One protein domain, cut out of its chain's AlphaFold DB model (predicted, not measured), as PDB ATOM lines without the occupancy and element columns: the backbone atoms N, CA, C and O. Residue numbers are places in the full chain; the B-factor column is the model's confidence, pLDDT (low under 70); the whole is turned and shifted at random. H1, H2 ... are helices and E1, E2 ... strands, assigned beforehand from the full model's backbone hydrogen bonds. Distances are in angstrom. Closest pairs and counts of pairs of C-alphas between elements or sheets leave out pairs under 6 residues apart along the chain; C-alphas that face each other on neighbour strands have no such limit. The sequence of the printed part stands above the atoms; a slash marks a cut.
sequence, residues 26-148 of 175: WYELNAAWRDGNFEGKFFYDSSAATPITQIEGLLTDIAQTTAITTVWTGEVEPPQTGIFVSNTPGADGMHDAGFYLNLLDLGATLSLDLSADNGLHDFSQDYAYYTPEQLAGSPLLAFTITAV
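AT A GLANCE: This is residues 26 to 148 of the 175 residues of the protein "PEP-CTERM domain-containing protein" of Massilia sp. LC238 (UniProt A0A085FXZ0). A small, nearly closed barrel: E9, E1, E2, E3, E4, E5 and E6 curve round an axis, and the short E7 and E8, both beside E6, come near E9 to leave an imperfect seam. The tiny helix H1 sits over E8 near one end, while the loops around residues 77 and 92 reach away from the barrel. The printed part has 123 residues, mostly strand, in the order E1 to E8, H1, E9; E1 to E7 make a meander, each strand the antiparallel neighbour of the one before. The branched sheet is antiparallel throughout and strongly twisted. The whole is compact, with a radius of gyration of the C-alphas of 13.9 A, and elongated, spanning 45 by 28 by 25 A.

HOW THE PARTS SIT: E1, residues 26 to 33, forms a hairpin with E2, residues 36 to 44; N 29 and O 40 are 2.8 A apart. E3, residues 52 to 61, forms a hairpin with E2, with N 41 and O 56 at 2.8 A. E4, residues 65 to 72, forms a hairpin with E3, with N 59 and O 66 at 2.9 A. E2, E3 and E4 bend by 60, 64 and 62 degrees at residues 40, 56 and 69. E5, residues 82 to 87, forms a hairpin with E4, N 72 and O 84 being 2.8 A apart, and another with E6, residues 97 to 105, with N 85 and O 99 at 2.9 A. On the other side of E6 from E5 lie E7, residues 110 to 112, with N 104 and O 111 at 2.8 A, and E8, residues 120 to 122, with N 98 and O 121 at 2.9 A. H1, residues 132 to 135, is on the sheet at a height of 9.2 A, only just over E8 with 3 of its C-alphas; it is too short for an O i to N i+4 pair, and its one O i to N i+3 pair is within range. E9, residues 140 to 147, is antiparallel to E1, with N 30 and O 144 at 3.1 A. The closest C-alphas of E7 and E9, those of Ser 111 and Ile 145, are 6.6 A apart.

IN THESE COORDINATES: E1 begins at C-alpha 26, (34.167, 29.542, -7.352), and is 22.1 A long. E2 measures 23.3 A, E3 22.6 A, E4 19.3 A, E5 16.6 A, and E6 25.7 A from C-alpha 97 at (38.754, 40.818, -26.060). E7, E8 and H1 are short. E9, 20.6 A, ends at C-alpha 147, (27.976, 28.912, -6.700).

THE WHOLE: The C-alphas farthest apart, Gly 107 and Ala 128, are 44.7 A apart. The printed part has no cut and no long link. Its mean pLDDT is 83.3, with residues 73 to 82 and 89 to 94 under 70.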
ATOM      1  N   TRP A  26      34.416  29.540  -5.915       93.94
ATOM      2  CA  TRP A  26      34.167  29.542  -7.352       93.94
ATOM      3  C   TRP A  26      32.678  29.697  -7.658       93.94
ATOM      4  O   TRP A  26      31.834  29.029  -7.059       93.94
ATOM      5  N   TYR A  27      32.381  30.537  -8.641       94.00
ATOM      6  CA  TYR A  27      31.055  30.719  -9.212       94.00
ATOM      7  C   TYR A  27      31.116  30.448 -10.709       94.00
ATOM      8  O   TYR A  27      31.947  31.030 -11.402       94.00
ATOM      9  N   GLU A  28      30.233  29.587 -11.204       96.06
ATOM     10  CA  GLU A  28      29.958  29.461 -12.633       96.06
ATOM     11  C   GLU A  28      29.286  30.737 -13.133       96.06
ATOM     12  O   GLU A  28      28.360  31.252 -12.500       96.06
ATOM     13  N   LEU A  29      29.755  31.225 -14.278       96.56
ATOM     14  CA  LEU A  29      29.227  32.379 -14.987       96.56
ATOM     15  C   LEU A  29      28.964  31.979 -16.435       96.56
ATOM     16  O   LEU A  29      29.896  31.672 -17.176       96.56
ATOM     17  N   ASN A  30      27.699  32.062 -16.838       97.62
ATOM     18  CA  ASN A  30      27.326  32.047 -18.249       97.62
ATOM     19  C   ASN A  30      26.685  33.390 -18.569       97.62
ATOM     20  O   ASN A  30      25.665  33.727 -17.964       97.62
ATOM     21  N   ALA A  31      27.282  34.155 -19.475       97.19
ATOM     22  CA  ALA A  31      26.821  35.478 -19.878       97.19
ATOM     23  C   ALA A  31      26.618  35.528 -21.392       97.19
ATOM     24  O   ALA A  31      27.386  34.951 -22.153       97.19
ATOM     25  N   ALA A  32      25.573  36.217 -21.830       96.94
ATOM     26  CA  ALA A  32      25.248  36.403 -23.232       96.94
ATOM     27  C   ALA A  32      25.024  37.889 -23.502       96.94
ATOM     28  O   ALA A  32      24.166  38.524 -22.885       96.94
ATOM     29  N   TRP A  33      25.778  38.417 -24.452       95.81
ATOM     30  CA  TRP A  33      25.623  39.740 -25.037       95.81
ATOM     31  C   TRP A  33      24.933  39.627 -26.392       95.81
ATOM     32  O   TRP A  33      24.689  38.531 -26.898       95.81
ATOM     33  N   ARG A  34      24.620  40.771 -27.002       94.00
ATOM     34  CA  ARG A  34      24.096  40.799 -28.374       94.00
ATOM     35  C   ARG A  34      25.034  40.092 -29.356       94.00
ATOM     36  O   ARG A  34      24.545  39.364 -30.213       94.00
ATOM     37  N   ASP A  35      26.343  40.299 -29.212       92.25
ATOM     38  CA  ASP A  35      27.344  39.876 -30.203       92.25
ATOM     39  C   ASP A  35      28.356  38.856 -29.661       92.25
ATOM     40  O   ASP A  35      29.388  38.623 -30.284       92.25
ATOM     41  N   GLY A  36      28.073  38.228 -28.518       93.31
ATOM     42  CA  GLY A  36      28.956  37.210 -27.959       93.31
ATOM     43  C   GLY A  36      28.399  36.523 -26.722       93.31
ATOM     44  O   GLY A  36      27.372  36.914 -26.171       93.31
ATOM     45  N   ASN A  37      29.072  35.470 -26.284       96.62
ATOM     46  CA  ASN A  37      28.750  34.710 -25.085       96.62
ATOM     47  C   ASN A  37      30.026  34.314 -24.347       96.62
ATOM     48  O   ASN A  37      31.052  34.052 -24.967       96.62
ATOM     49  N   PHE A  38      29.945  34.261 -23.026       96.75
ATOM     50  CA  PHE A  38      30.991  33.752 -22.159       96.75
ATOM     51  C   PHE A  38      30.459  32.562 -21.370       96.75
ATOM     52  O   PHE A  38      29.396  32.657 -20.752       96.75
ATOM     53  N   GLU A  39      31.237  31.486 -21.347       97.75
ATOM     54  CA  GLU A  39      31.011  30.314 -20.508       97.75
ATOM     55  C   GLU A  39      32.272  30.047 -19.684       97.75
ATOM     56  O   GLU A  39      33.373  29.875 -20.222       97.75
ATOM     57  N   GLY A  40      32.128  30.025 -18.361       96.38
ATOM     58  CA  GLY A  40      33.262  29.819 -17.475       96.38
ATOM     59  C   GLY A  40      32.922  29.981 -16.005       96.38
ATOM     60  O   GLY A  40      31.804  29.732 -15.557       96.38
ATOM     61  N   LYS A  41      33.922  30.385 -15.230       95.50
ATOM     62  CA  LYS A  41      33.815  30.596 -13.790       95.50
ATOM     63  C   LYS A  41      34.758  31.694 -13.322       95.50
ATOM     64  O   LYS A  41      35.798  31.946 -13.931       95.50
ATOM     65  N   PHE A  42      34.428  32.306 -12.197       94.38
ATOM     66  CA  PHE A  42      35.294  33.255 -11.509       94.38
ATOM     67  C   PHE A  42      35.397  32.913 -10.024       94.38
ATOM     68  O   PHE A  42      34.493  32.299  -9.452       94.38
ATOM     69  N   PHE A  43      36.512  33.285  -9.399       92.88
ATOM     70  CA  PHE A  43      36.696  33.140  -7.958       92.88
ATOM     71  C   PHE A  43      36.326  34.446  -7.260       92.88
ATOM     72  O   PHE A  43      36.923  35.490  -7.534       92.88
ATOM     73  N   TYR A  44      35.359  34.362  -6.351       91.75
ATOM     74  CA  TYR A  44      34.891  35.464  -5.523       91.75
ATOM     75  C   TYR A  44      35.524  35.416  -4.133       91.75
ATOM     76  O   TYR A  44      35.467  34.386  -3.459       91.75
ATOM     77  N   ASP A  45      36.062  36.546  -3.685       89.00
ATOM     78  CA  ASP A  45      36.567  36.766  -2.334       89.00
ATOM     79  C   ASP A  45      36.086  38.122  -1.802       89.00
ATOM     80  O   ASP A  45      36.640  39.173  -2.127       89.00
ATOM     81  N   SER A  46      35.072  38.103  -0.934       85.94
ATOM     82  CA  SER A  46      34.516  39.311  -0.309       85.94
ATOM     83  C   SER A  46      35.507  40.057   0.597       85.94
ATOM     84  O   SER A  46      35.207  41.158   1.051       85.94
ATOM     85  N   SER A  47      36.645  39.447   0.943       84.50
ATOM     86  CA  SER A  47      37.691  40.063   1.768       84.50
ATOM     87  C   SER A  47      38.804  40.729   0.953       84.50
ATOM     88  O   SER A  47      39.600  41.488   1.512       84.50
ATOM     89  N   ALA A  48      38.855  40.473  -0.356       82.50
ATOM     90  CA  ALA A  48      39.821  41.082  -1.256       82.50
ATOM     91  C   ALA A  48      39.464  42.546  -1.562       82.50
ATOM     92  O   ALA A  48      38.305  42.952  -1.524       82.50
ATOM     93  N   ALA A  49      40.474  43.349  -1.915       78.94
ATOM     94  CA  ALA A  49      40.258  44.729  -2.357       78.94
ATOM     95  C   ALA A  49      39.416  44.802  -3.646       78.94
ATOM     96  O   ALA A  49      38.637  45.735  -3.826       78.94
ATOM     97  N   THR A  50      39.558  43.799  -4.515       79.06
ATOM     98  CA  THR A  50      38.749  43.580  -5.717       79.06
ATOM     99  C   THR A  50      38.127  42.185  -5.627       79.06
ATOM    100  O   THR A  50      38.879  41.206  -5.630       79.06
ATOM    101  N   PRO A  51      36.791  42.058  -5.518       85.12
ATOM    102  CA  PRO A  51      36.179  40.787  -5.128       85.12
ATOM    103  C   PRO A  51      36.331  39.632  -6.123       85.12
ATOM    104  O   PRO A  51      36.276  38.480  -5.708       85.12
ATOM    105  N   ILE A  52      36.541  39.896  -7.417       89.19
ATOM    106  CA  ILE A  52      36.942  38.853  -8.374       89.19
ATOM    107  C   ILE A  52      38.464  38.793  -8.385       89.19
ATOM    108  O   ILE A  52      39.121  39.774  -8.727       89.19
ATOM    109  N   THR A  53      39.025  37.641  -8.026       88.75
ATOM    110  CA  THR A  53      40.488  37.463  -7.957       88.75
ATOM    111  C   THR A  53      41.033  36.557  -9.053       88.75
ATOM    112  O   THR A  53      42.220  36.621  -9.362       88.75
ATOM    113  N   GLN A  54      40.183  35.718  -9.649       92.19
ATOM    114  CA  GLN A  54      40.533  34.818 -10.749       92.19
ATOM    115  C   GLN A  54      39.340  34.652 -11.688       92.19
ATOM    116  O   GLN A  54      38.191  34.718 -11.248       92.19
ATOM    117  N   ILE A  55      39.615  34.380 -12.962       93.56
ATOM    118  CA  ILE A  55      38.615  34.012 -13.965       93.56
ATOM    119  C   ILE A  55      39.180  32.932 -14.885       93.56
ATOM    120  O   ILE A  55      40.377  32.905 -15.162       93.56
ATOM    121  N   GLU A  56      38.318  32.032 -15.335       94.88
ATOM    122  CA  GLU A  56      38.638  31.005 -16.317       94.88
ATOM    123  C   GLU A  56      37.402  30.756 -17.179       94.88
ATOM    124  O   GLU A  56      36.338  30.421 -16.658       94.88
ATOM    125  N   GLY A  57      37.530  30.890 -18.496       95.00
ATOM    126  CA  GLY A  57      36.458  30.525 -19.414       95.00
ATOM    127  C   GLY A  57      36.765  30.845 -20.865       95.00
ATOM    128  O   GLY A  57      37.877  31.246 -21.214       95.00
ATOM    129  N   LEU A  58      35.753  30.663 -21.704       95.12
ATOM    130  CA  LEU A  58      35.804  30.959 -23.128       95.12
ATOM    131  C   LEU A  58      34.799  32.059 -23.447       95.12
ATOM    132  O   LEU A  58      33.620  31.940 -23.124       95.12
ATOM    133  N   LEU A  59      35.277  33.113 -24.098       94.19
ATOM    134  CA  LEU A  59      34.456  34.120 -24.749       94.19
ATOM    135  C   LEU A  59      34.371  33.761 -26.231       94.19
ATOM    136  O   LEU A  59      35.398  33.609 -26.885       94.19
ATOM    137  N   THR A  60      33.160  33.606 -26.749       92.88
ATOM    138  CA  THR A  60      32.898  33.444 -28.179       92.88
ATOM    139  C   THR A  60      32.085  34.626 -28.664       92.88
ATOM    140  O   THR A  60      30.947  34.813 -28.236       92.88
ATOM    141  N   ASP A  61      32.646  35.395 -29.581       88.88
ATOM    142  CA  ASP A  61      31.968  36.483 -30.268       88.88
ATOM    143  C   ASP A  61      31.886  36.203 -31.775       88.88
ATOM    144  O   ASP A  61      32.105  35.085 -32.251       88.88
ATOM    145  N   ILE A  62      31.472  37.211 -32.537       84.31
ATOM    146  CA  ILE A  62      31.335  37.123 -33.993       84.31
ATOM    147  C   ILE A  62      32.673  37.005 -34.738       84.31
ATOM    148  O   ILE A  62      32.672  36.583 -35.895       84.31
ATOM    149  N   ALA A  63      33.788  37.383 -34.114       82.94
ATOM    150  CA  ALA A  63      35.117  37.336 -34.705       82.94
ATOM    151  C   ALA A  63      35.849  36.039 -34.337       82.94
ATOM    152  O   ALA A  63      36.463  35.410 -35.202       82.94
ATOM    153  N   GLN A  64      35.778  35.627 -33.069       85.00
ATOM    154  CA  GLN A  64      36.648  34.592 -32.525       85.00
ATOM    155  C   GLN A  64      36.101  33.900 -31.270       85.00
ATOM    156  O   GLN A  64      35.160  34.342 -30.614       85.00
ATOM    157  N   THR A  65      36.748  32.785 -30.922       90.12
ATOM    158  CA  THR A  65      36.645  32.162 -29.601       90.12
ATOM    159  C   THR A  65      37.985  32.297 -28.894       90.12
ATOM    160  O   THR A  65      38.989  31.749 -29.354       90.12
ATOM    161  N   THR A  66      37.982  32.964 -27.744       89.50
ATOM    162  CA  THR A  66      39.190  33.329 -27.005       89.50
ATOM    163  C   THR A  66      39.070  32.940 -25.535       89.50
ATOM    164  O   THR A  66      38.019  33.080 -24.910       89.50
ATOM    165  N   ALA A  67      40.164  32.443 -24.957       91.25
ATOM    166  CA  ALA A  67      40.222  32.140 -23.533       91.25
ATOM    167  C   ALA A  67      40.344  33.423 -22.700       91.25
ATOM    168  O   ALA A  67      41.262  34.216 -22.914       91.25
ATOM    169  N   ILE A  68      39.457  33.586 -21.719       91.31
ATOM    170  CA  ILE A  68      39.477  34.677 -20.740       91.31
ATOM    171  C   ILE A  68      40.046  34.131 -19.439       91.31
ATOM    172  O   ILE A  68      39.472  33.239 -18.810       91.31
ATOM    173  N   THR A  69      41.206  34.651 -19.054       90.88
ATOM    174  CA  THR A  69      41.981  34.161 -17.904       90.88
ATOM    175  C   THR A  69      42.569  35.287 -17.062       90.88
ATOM    176  O   THR A  69      43.187  35.030 -16.029       90.88
ATOM    177  N   THR A  70      42.398  36.537 -17.493       87.81
ATOM    178  CA  THR A  70      42.991  37.698 -16.837       87.81
ATOM    179  C   THR A  70      41.904  38.541 -16.196       87.81
ATOM    180  O   THR A  70      40.904  38.882 -16.823       87.81
ATOM    181  N   VAL A  71      42.121  38.890 -14.932       86.44
ATOM    182  CA  VAL A  71      41.335  39.898 -14.228       86.44
ATOM    183  C   VAL A  71      42.138  41.189 -14.258       86.44
ATOM    184  O   VAL A  71      43.208  41.267 -13.655       86.44
ATOM    185  N   TRP A  72      41.644  42.187 -14.982       77.44
ATOM    186  CA  TRP A  72      42.273  43.492 -15.078       77.44
ATOM    187  C   TRP A  72      41.508  44.514 -14.242       77.44
ATOM    188  O   TRP A  72      40.346  44.838 -14.474       77.44
ATOM    189  N   THR A  73      42.200  45.040 -13.241       66.62
ATOM    190  CA  THR A  73      41.683  46.043 -12.305       66.62
ATOM    191  C   THR A  73      42.355  47.402 -12.525       66.62
ATOM    192  O   THR A  73      42.365  48.231 -11.621       66.62
ATOM    193  N   GLY A  74      42.979  47.584 -13.702       54.81
ATOM    194  CA  GLY A  74      44.058  48.539 -13.964       54.81
ATOM    195  C   GLY A  74      43.838  49.922 -13.369       54.81
ATOM    196  O   GLY A  74      42.852  50.540 -13.710       54.81
ATOM    197  N   GLU A  75      44.769  50.365 -12.513       44.84
ATOM    198  CA  GLU A  75      45.028  51.724 -11.982       44.84
ATOM    199  C   GLU A  75      43.908  52.788 -12.031       44.84
ATOM    200  O   GLU A  75      44.188  53.977 -12.194       44.84
ATOM    201  N   VAL A  76      42.641  52.419 -11.850       44.38
ATOM    202  CA  VAL A  76      41.569  53.403 -11.741       44.38
ATOM    203  C   VAL A  76      41.423  53.783 -10.280       44.38
ATOM    204  O   VAL A  76      41.274  52.920  -9.411       44.38
ATOM    205  N   GLU A  77      41.492  55.086 -10.003       36.19
ATOM    206  CA  GLU A  77      41.142  55.628  -8.695       36.19
ATOM    207  C   GLU A  77      39.822  54.998  -8.208       36.19
ATOM    208  O   GLU A  77      38.831  54.986  -8.947       36.19
ATOM    209  N   PRO A  78      39.777  54.468  -6.974       42.19
ATOM    210  CA  PRO A  78      38.531  54.039  -6.359       42.19
ATOM    211  C   PRO A  78      37.481  55.163  -6.445       42.19
ATOM    212  O   PRO A  78      37.829  56.311  -6.157       42.19
ATOM    213  N   PRO A  79      36.203  54.880  -6.768       45.12
ATOM    214  CA  PRO A  79      35.552  53.574  -6.797       45.12
ATOM    215  C   PRO A  79      34.966  53.263  -8.186       45.12
ATOM    216  O   PRO A  79      33.815  53.606  -8.463       45.12
ATOM    217  N   GLN A  80      35.708  52.587  -9.062       47.78
ATOM    218  CA  GLN A  80      35.052  51.853 -10.146       47.78
ATOM    219  C   GLN A  80      34.635  50.477  -9.623       47.78
ATOM    220  O   GLN A  80      35.459  49.686  -9.176       47.78
ATOM    221  N   THR A  81      33.328  50.227  -9.622       53.66
ATOM    222  CA  THR A  81      32.692  48.971  -9.194       53.66
ATOM    223  C   THR A  81      32.841  47.841 -10.216       53.66
ATOM    224  O   THR A  81      32.570  46.686  -9.889       53.66
ATOM    225  N   GLY A  82      33.265  48.164 -11.441       57.84
ATOM    226  CA  GLY A  82      33.399  47.214 -12.540       57.84
ATOM    227  C   GLY A  82      34.788  46.599 -12.602       57.84
ATOM    228  O   GLY A  82      35.792  47.307 -12.586       57.84
ATOM    229  N   ILE A  83      34.839  45.274 -12.710       75.12
ATOM    230  CA  ILE A  83      36.067  44.520 -12.952       75.12
ATOM    231  C   ILE A  83      36.111  44.180 -14.437       75.12
ATOM    232  O   ILE A  83      35.191  43.536 -14.942       75.12
ATOM    233  N   PHE A  84      37.158  44.609 -15.137       79.38
ATOM    234  CA  PHE A  84      37.358  44.200 -16.521       79.38
ATOM    235  C   PHE A  84      38.033  42.831 -16.539       79.38
ATOM    236  O   PHE A  84      39.050  42.614 -15.883       79.38
ATOM    237  N   VAL A  85      37.467  41.885 -17.275       78.25
ATOM    238  CA  VAL A  85      38.057  40.560 -17.461       78.25
ATOM    239  C   VAL A  85      38.363  40.347 -18.928       78.25
ATOM    240  O   VAL A  85      37.556  40.683 -19.790       78.25
ATOM    241  N   SER A  86      39.548  39.826 -19.214       80.81
ATOM    242  CA  SER A  86      40.091  39.802 -20.567       80.81
ATOM    243  C   SER A  86      40.910  38.553 -20.859       80.81
ATOM    244  O   SER A  86      41.265  37.756 -19.974       80.81
ATOM    245  N   ASN A  87      41.197  38.361 -22.142       76.94
ATOM    246  CA  ASN A  87      42.122  37.336 -22.588       76.94
ATOM    247  C   ASN A  87      43.544  37.589 -22.072       76.94
ATOM    248  O   ASN A  87      43.890  38.690 -21.647       76.94
ATOM    249  N   THR A  88      44.387  36.556 -22.091       72.69
ATOM    250  CA  THR A  88      45.821  36.752 -21.822       72.69
ATOM    251  C   THR A  88      46.388  37.730 -22.854       72.69
ATOM    252  O   THR A  88      46.134  37.524 -24.040       72.69
ATOM    253  N   PRO A  89      47.135  38.767 -22.435       66.75
ATOM    254  CA  PRO A  89      47.648  39.754 -23.371       66.75
ATOM    255  C   PRO A  89      48.615  39.110 -24.370       66.75
ATOM    256  O   PRO A  89      49.387  38.209 -24.020       66.75
ATOM    257  N   GLY A  90      48.560  39.586 -25.613       62.75
ATOM    258  CA  GLY A  90      49.445  39.169 -26.693       62.75
ATOM    259  C   GLY A  90      50.898  39.604 -26.479       62.75
ATOM    260  O   GLY A  90      51.270  40.212 -25.474       62.75
ATOM    261  N   ALA A  91      51.763  39.302 -27.452       60.12
ATOM    262  CA  ALA A  91      53.187  39.656 -27.394       60.12
ATOM    263  C   ALA A  91      53.452  41.178 -27.373       60.12
ATOM    264  O   ALA A  91      54.539  41.610 -26.991       60.12
ATOM    265  N   ASP A  92      52.473  41.978 -27.784       64.25
ATOM    266  CA  ASP A  92      52.456  43.440 -27.741       64.25
ATOM    267  C   ASP A  92      51.900  44.008 -26.420       64.25
ATOM    268  O   ASP A  92      51.910  45.222 -26.222       64.25
ATOM    269  N   GLY A  93      51.466  43.142 -25.499       63.22
ATOM    270  CA  GLY A  93      50.907  43.518 -24.204       63.22
ATOM    271  C   GLY A  93      49.448  43.975 -24.257       63.22
ATOM    272  O   GLY A  93      48.921  44.382 -23.223       63.22
ATOM    273  N   MET A  94      48.801  43.913 -25.425       66.50
ATOM    274  CA  MET A  94      47.405  44.306 -25.596       66.50
ATOM    275  C   MET A  94      46.470  43.118 -25.357       66.50
ATOM    276  O   MET A  94      46.826  41.963 -25.591       66.50
ATOM    277  N   HIS A  95      45.274  43.417 -24.857       73.25
ATOM    278  CA  HIS A  95      44.180  42.456 -24.758       73.25
ATOM    279  C   HIS A  95      43.305  42.571 -26.004       73.25
ATOM    280  O   HIS A  95      42.969  43.680 -26.415       73.25
ATOM    281  N   ASP A  96      42.911  41.430 -26.556       78.12
ATOM    282  CA  ASP A  96      42.137  41.353 -27.795       78.12
ATOM    283  C   ASP A  96      40.637  41.401 -27.522       78.12
ATOM    284  O   ASP A  96      39.902  41.983 -28.304       78.12
ATOM    285  N   ALA A  97      40.169  40.826 -26.410       85.94
ATOM    286  CA  ALA A  97      38.754  40.818 -26.060       85.94
ATOM    287  C   ALA A  97      38.536  40.698 -24.548       85.94
ATOM    288  O   ALA A  97      39.348  40.120 -23.813       85.94
ATOM    289  N   GLY A  98      37.420  41.242 -24.074       89.00
ATOM    290  CA  GLY A  98      37.049  41.220 -22.669       89.00
ATOM    291  C   GLY A  98      35.697  41.863 -22.395       89.00
ATOM    292  O   GLY A  98      35.013  42.338 -23.295       89.00
ATOM    293  N   PHE A  99      35.292  41.873 -21.136       89.62
ATOM    294  CA  PHE A  99      34.017  42.446 -20.720       89.62
ATOM    295  C   PHE A  99      34.081  42.972 -19.291       89.62
ATOM    296  O   PHE A  99      34.934  42.568 -18.496       89.62
ATOM    297  N   TYR A 100      33.166  43.878 -18.959       88.81
ATOM    298  CA  TYR A 100      33.003  44.370 -17.595       88.81
ATOM    299  C   TYR A 100      32.065  43.470 -16.783       88.81
ATOM    300  O   TYR A 100      31.006  43.056 -17.253       88.81
ATOM    301  N   LEU A 101      32.439  43.214 -15.530       87.81
ATOM    302  CA  LEU A 101      31.613  42.561 -14.520       87.81
ATOM    303  C   LEU A 101      31.444  43.483 -13.314       87.81
ATOM    304  O   LEU A 101      32.382  43.694 -12.544       87.81
ATOM    305  N   ASN A 102      30.233  44.001 -13.120       89.00
ATOM    306  CA  ASN A 102      29.865  44.753 -11.922       89.00
ATOM    307  C   ASN A 102      29.071  43.829 -11.010       89.00
ATOM    308  O   ASN A 102      27.887  43.592 -11.240       89.00
ATOM    309  N   LEU A 103      29.725  43.271  -9.994       88.62
ATOM    310  CA  LEU A 103      29.075  42.354  -9.066       88.62
ATOM    311  C   LEU A 103      28.258  43.105  -8.012       88.62
ATOM    312  O   LEU A 103      28.716  44.081  -7.419       88.62
ATOM    313  N   LEU A 104      27.082  42.564  -7.716       88.50
ATOM    314  CA  LEU A 104      26.267  42.925  -6.569       88.50
ATOM    315  C   LEU A 104      26.242  41.747  -5.587       88.50
ATOM    316  O   LEU A 104      25.683  40.689  -5.888       88.50
ATOM    317  N   ASP A 105      26.842  41.939  -4.412       87.56
ATOM    318  CA  ASP A 105      26.731  40.996  -3.299       87.56
ATOM    319  C   ASP A 105      25.382  41.199  -2.593       87.56
ATOM    320  O   ASP A 105      25.114  42.248  -2.003       87.56
ATOM    321  N   LEU A 106      24.512  40.191  -2.686       84.94
ATOM    322  CA  LEU A 106      23.178  40.182  -2.078       84.94
ATOM    323  C   LEU A 106      23.142  39.370  -0.777       84.94
ATOM    324  O   LEU A 106      22.084  38.924  -0.324       84.94
ATOM    325  N   GLY A 107      24.303  39.146  -0.177       81.06
ATOM    326  CA  GLY A 107      24.463  38.306   0.982       81.06
ATOM    327  C   GLY A 107      24.541  36.837   0.587       81.06
ATOM    328  O   GLY A 107      25.603  36.323   0.329       81.06
ATOM    329  N   ALA A 108      23.439  36.098   0.496       79.81
ATOM    330  CA  ALA A 108      23.537  34.657   0.204       79.81
ATOM    331  C   ALA A 108      23.945  34.326  -1.250       79.81
ATOM    332  O   ALA A 108      24.262  33.176  -1.556       79.81
ATOM    333  N   THR A 109      23.884  35.304  -2.154       84.69
ATOM    334  CA  THR A 109      24.036  35.116  -3.601       84.69
ATOM    335  C   THR A 109      24.757  36.294  -4.238       84.69
ATOM    336  O   THR A 109      24.668  37.419  -3.745       84.69
ATOM    337  N   LEU A 110      25.374  36.050  -5.392       90.69
ATOM    338  CA  LEU A 110      25.909  37.087  -6.269       90.69
ATOM    339  C   LEU A 110      24.951  37.376  -7.425       90.69
ATOM    340  O   LEU A 110      24.262  36.484  -7.921       90.69
ATOM    341  N   SER A 111      24.939  38.626  -7.873       92.69
ATOM    342  CA  SER A 111      24.271  39.057  -9.101       92.69
ATOM    343  C   SER A 111      25.124  40.088  -9.842       92.69
ATOM    344  O   SER A 111      26.191  40.463  -9.357       92.69
ATOM    345  N   LEU A 112      24.660  40.545 -11.004       91.25
ATOM    346  CA  LEU A 112      25.242  41.693 -11.698       91.25
ATOM    347  C   LEU A 112      24.434  42.956 -11.401       91.25
ATOM    348  O   LEU A 112      23.201  42.930 -11.401       91.25
ATOM    349  N   ASP A 113      25.126  44.070 -11.178       90.19
ATOM    350  CA  ASP A 113      24.518  45.394 -11.186       90.19
ATOM    351  C   ASP A 113      24.177  45.777 -12.630       90.19
ATOM    352  O   ASP A 113      25.026  46.230 -13.397       90.19
ATOM    353  N   LEU A 114      22.910  45.588 -12.994       89.38
ATOM    354  CA  LEU A 114      22.385  45.891 -14.327       89.38
ATOM    355  C   LEU A 114      22.236  47.393 -14.608       89.38
ATOM    356  O   LEU A 114      21.889  47.765 -15.727       89.38
ATOM    357  N   SER A 115      22.451  48.253 -13.609       87.38
ATOM    358  CA  SER A 115      22.504  49.703 -13.813       87.38
ATOM    359  C   SER A 115      23.894  50.192 -14.233       87.38
ATOM    360  O   SER A 115      24.016  51.306 -14.747       87.38
ATOM    361  N   ALA A 116      24.918  49.355 -14.048       85.56
ATOM    362  CA  ALA A 116      26.290  49.609 -14.453       85.56
ATOM    363  C   ALA A 116      26.607  48.998 -15.830       85.56
ATOM    364  O   ALA A 116      25.871  48.162 -16.364       85.56
ATOM    365  N   ASP A 117      27.733  49.420 -16.404       84.81
ATOM    366  CA  ASP A 117      28.201  48.907 -17.688       84.81
ATOM    367  C   ASP A 117      28.765  47.491 -17.544       84.81
ATOM    368  O   ASP A 117      29.817  47.299 -16.945       84.81
ATOM    369  N   ASN A 118      28.073  46.503 -18.105       89.06
ATOM    370  CA  ASN A 118      28.542  45.120 -18.208       89.06
ATOM    371  C   ASN A 118      28.791  44.754 -19.677       89.06
ATOM    372  O   ASN A 118      28.436  43.659 -20.107       89.06
ATOM    373  N   GLY A 119      29.280  45.703 -20.477       89.25
ATOM    374  CA  GLY A 119      29.491  45.552 -21.908       89.25
ATOM    375  C   GLY A 119      30.610  44.579 -22.263       89.25
ATOM    376  O   GLY A 119      31.602  44.440 -21.542       89.25
ATOM    377  N   LEU A 120      30.431  43.913 -23.402       90.12
ATOM    378  CA  LEU A 120      31.475  43.176 -24.110       90.12
ATOM    379  C   LEU A 120      32.259  44.146 -25.001       90.12
ATOM    380  O   LEU A 120      31.669  45.074 -25.554       90.12
ATOM    381  N   HIS A 121      33.571  43.926 -25.105       87.19
ATOM    382  CA  HIS A 121      34.530  44.719 -25.868       87.19
ATOM    383  C   HIS A 121      35.522  43.813 -26.608       87.19
ATOM    384  O   HIS A 121      36.084  42.892 -26.015       87.19
ATOM    385  N   ASP A 122      35.791  44.125 -27.875       83.75
ATOM    386  CA  ASP A 122      36.856  43.509 -28.673       83.75
ATOM    387  C   ASP A 122      37.734  44.613 -29.297       83.75
ATOM    388  O   ASP A 122      37.234  45.609 -29.830       83.75
ATOM    389  N   PHE A 123      39.048  44.443 -29.164       78.94
ATOM    390  CA  PHE A 123      40.115  45.333 -29.615       78.94
ATOM    391  C   PHE A 123      41.079  44.659 -30.609       78.94
ATOM    392  O   PHE A 123      42.077  45.281 -30.978       78.94
ATOM    393  N   SER A 124      40.791  43.432 -31.065       75.56
ATOM    394  CA  SER A 124      41.606  42.648 -32.018       75.56
ATOM    395  C   SER A 124      41.808  43.337 -33.373       75.56
ATOM    396  O   SER A 124      42.734  43.012 -34.111       75.56
ATOM    397  N   GLN A 125      40.964  44.323 -33.701       76.75
ATOM    398  CA  GLN A 125      40.951  45.025 -34.990       76.75
ATOM    399  C   GLN A 125      40.657  44.112 -36.189       76.75
ATOM    400  O   GLN A 125      40.968  44.464 -37.332       76.75
ATOM    401  N   ASP A 126      40.001  42.975 -35.955       76.00
ATOM    402  CA  ASP A 126      39.595  42.014 -36.981       76.00
ATOM    403  C   ASP A 126      38.363  42.495 -37.779       76.00
ATOM    404  O   ASP A 126      37.365  41.796 -37.976       76.00
ATOM    405  N   TYR A 127      38.458  43.711 -38.328       77.25
ATOM    406  CA  TYR A 127      37.386  44.417 -39.039       77.25
ATOM    407  C   TYR A 127      36.939  43.750 -40.350       77.25
ATOM    408  O   TYR A 127      36.037  44.230 -41.034       77.25
ATOM    409  N   ALA A 128      37.578  42.642 -40.726       78.56
ATOM    410  CA  ALA A 128      37.101  41.771 -41.790       78.56
ATOM    411  C   ALA A 128      35.796  41.045 -41.406       78.56
ATOM    412  O   ALA A 128      35.039  40.666 -42.301       78.56
ATOM    413  N   TYR A 129      35.532  40.864 -40.106       76.44
ATOM    414  CA  TYR A 129      34.391  40.100 -39.593       76.44
ATOM    415  C   TYR A 129      33.336  40.968 -38.894       76.44
ATOM    416  O   TYR A 129      32.180  40.555 -38.808       76.44
ATOM    417  N   TYR A 130      33.701  42.171 -38.441       77.00
ATOM    418  CA  TYR A 130      32.802  43.068 -37.710       77.00
ATOM    419  C   TYR A 130      33.132  44.554 -37.915       77.00
ATOM    420  O   TYR A 130      34.231  44.911 -38.333       77.00
ATOM    421  N   THR A 131      32.184  45.445 -37.612       80.00
ATOM    422  CA  THR A 131      32.457  46.885 -37.471       80.00
ATOM    423  C   THR A 131      32.773  47.210 -36.011       80.00
ATOM    424  O   THR A 131      32.132  46.633 -35.132       80.00
ATOM    425  N   PRO A 132      33.706  48.135 -35.710       72.12
ATOM    426  CA  PRO A 132      34.090  48.459 -34.332       72.12
ATOM    427  C   PRO A 132      32.899  48.684 -33.387       72.12
ATOM    428  O   PRO A 132      32.922  48.266 -32.237       72.12
ATOM    429  N   GLU A 133      31.819  49.290 -33.884       78.12
ATOM    430  CA  GLU A 133      30.609  49.610 -33.118       78.12
ATOM    431  C   GLU A 133      29.772  48.381 -32.723       78.12
ATOM    432  O   GLU A 133      28.898  48.481 -31.859       78.12
ATOM    433  N   GLN A 134      29.986  47.228 -33.362       79.75
ATOM    434  CA  GLN A 134      29.290  45.989 -33.017       79.75
ATOM    435  C   GLN A 134      29.819  45.415 -31.706       79.75
ATOM    436  O   GLN A 134      29.022  45.082 -30.835       79.75
ATOM    437  N   LEU A 135      31.141  45.343 -31.546       81.06
ATOM    438  CA  LEU A 135      31.758  44.758 -30.355       81.06
ATOM    439  C   LEU A 135      32.157  45.790 -29.307       81.06
ATOM    440  O   LEU A 135      32.304  45.413 -28.158       81.06
ATOM    441  N   ALA A 136      32.281  47.079 -29.629       81.81
ATOM    442  CA  ALA A 136      32.553  48.105 -28.625       81.81
ATOM    443  C   ALA A 136      31.305  48.407 -27.776       81.81
ATOM    444  O   ALA A 136      30.452  49.205 -28.165       81.81
ATOM    445  N   GLY A 137      31.212  47.787 -26.596       83.56
ATOM    446  CA  GLY A 137      30.093  47.987 -25.674       83.56
ATOM    447  C   GLY A 137      28.840  47.224 -26.104       83.56
ATOM    448  O   GLY A 137      27.723  47.736 -25.986       83.56
ATOM    449  N   SER A 138      29.012  46.010 -26.639       90.31
ATOM    450  CA  SER A 138      27.874  45.141 -26.955       90.31
ATOM    451  C   SER A 138      27.062  44.890 -25.674       90.31
ATOM    452  O   SER A 138      27.651  44.546 -24.646       90.31
ATOM    453  N   PRO A 139      25.729  45.100 -25.678       92.81
ATOM    454  CA  PRO A 139      24.934  45.094 -24.454       92.81
ATOM    455  C   PRO A 139      24.682  43.677 -23.937       92.81
ATOM    456  O   PRO A 139      24.390  42.762 -24.714       92.81
ATOM    457  N   LEU A 140      24.743  43.514 -22.611       94.50
ATOM    458  CA  LEU A 140      24.404  42.265 -21.931       94.50
ATOM    459  C   LEU A 140      22.904  41.977 -22.094       94.50
ATOM    460  O   LEU A 140      22.063  42.836 -21.827       94.50
ATOM    461  N   LEU A 141      22.568  40.764 -22.521       96.06
ATOM    462  CA  LEU A 141      21.192  40.304 -22.721       96.06
ATOM    463  C   LEU A 141      20.730  39.371 -21.604       96.06
ATOM    464  O   LEU A 141      19.585  39.450 -21.160       96.06
ATOM    465  N   ALA A 142      21.607  38.468 -21.168       96.44
ATOM    466  CA  ALA A 142      21.303  37.492 -20.135       96.44
ATOM    467  C   ALA A 142      22.574  37.058 -19.409       96.44
ATOM    468  O   ALA A 142      23.666  37.083 -19.970       96.44
ATOM    469  N   PHE A 143      22.421  36.619 -18.166       97.50
ATOM    470  CA  PHE A 143      23.503  36.005 -17.414       97.50
ATOM    471  C   PHE A 143      22.952  35.034 -16.372       97.50
ATOM    472  O   PHE A 143      21.794  35.116 -15.960       97.50
ATOM    473  N   THR A 144      23.814  34.134 -15.920       97.19
ATOM    474  CA  THR A 144      23.585  33.264 -14.770       97.19
ATOM    475  C   THR A 144      24.855  33.219 -13.941       97.19
ATOM    476  O   THR A 144      25.943  33.108 -14.499       97.19
ATOM    477  N   ILE A 145      24.705  33.318 -12.619       95.12
ATOM    478  CA  ILE A 145      25.790  33.138 -11.655       95.12
ATOM    479  C   ILE A 145      25.350  32.062 -10.671       95.12
ATOM    480  O   ILE A 145      24.321  32.215 -10.010       95.12
ATOM    481  N   THR A 146      26.121  30.982 -10.574       92.88
ATOM    482  CA  THR A 146      25.807  29.854  -9.689       92.88
ATOM    483  C   THR A 146      27.032  29.489  -8.871       92.88
ATOM    484  O   THR A 146      28.110  29.300  -9.423       92.88
ATOM    485  N   ALA A 147      26.887  29.383  -7.550       90.06
ATOM    486  CA  ALA A 147      27.976  28.912  -6.700       90.06
ATOM    487  C   ALA A 147      28.337  27.461  -7.061       90.06
ATOM    488  O   ALA A 147      27.464  26.589  -7.086       90.06
ATOM    489  N   VAL A 148      29.620  27.197  -7.301       86.81
ATOM    490  CA  VAL A 148      30.137  25.834  -7.470       86.81
ATOM    491  C   VAL A 148      30.166  25.189  -6.083       86.81
ATOM    492  O   VAL A 148      30.650  25.798  -5.133       86.81
TER     493      VAL A 148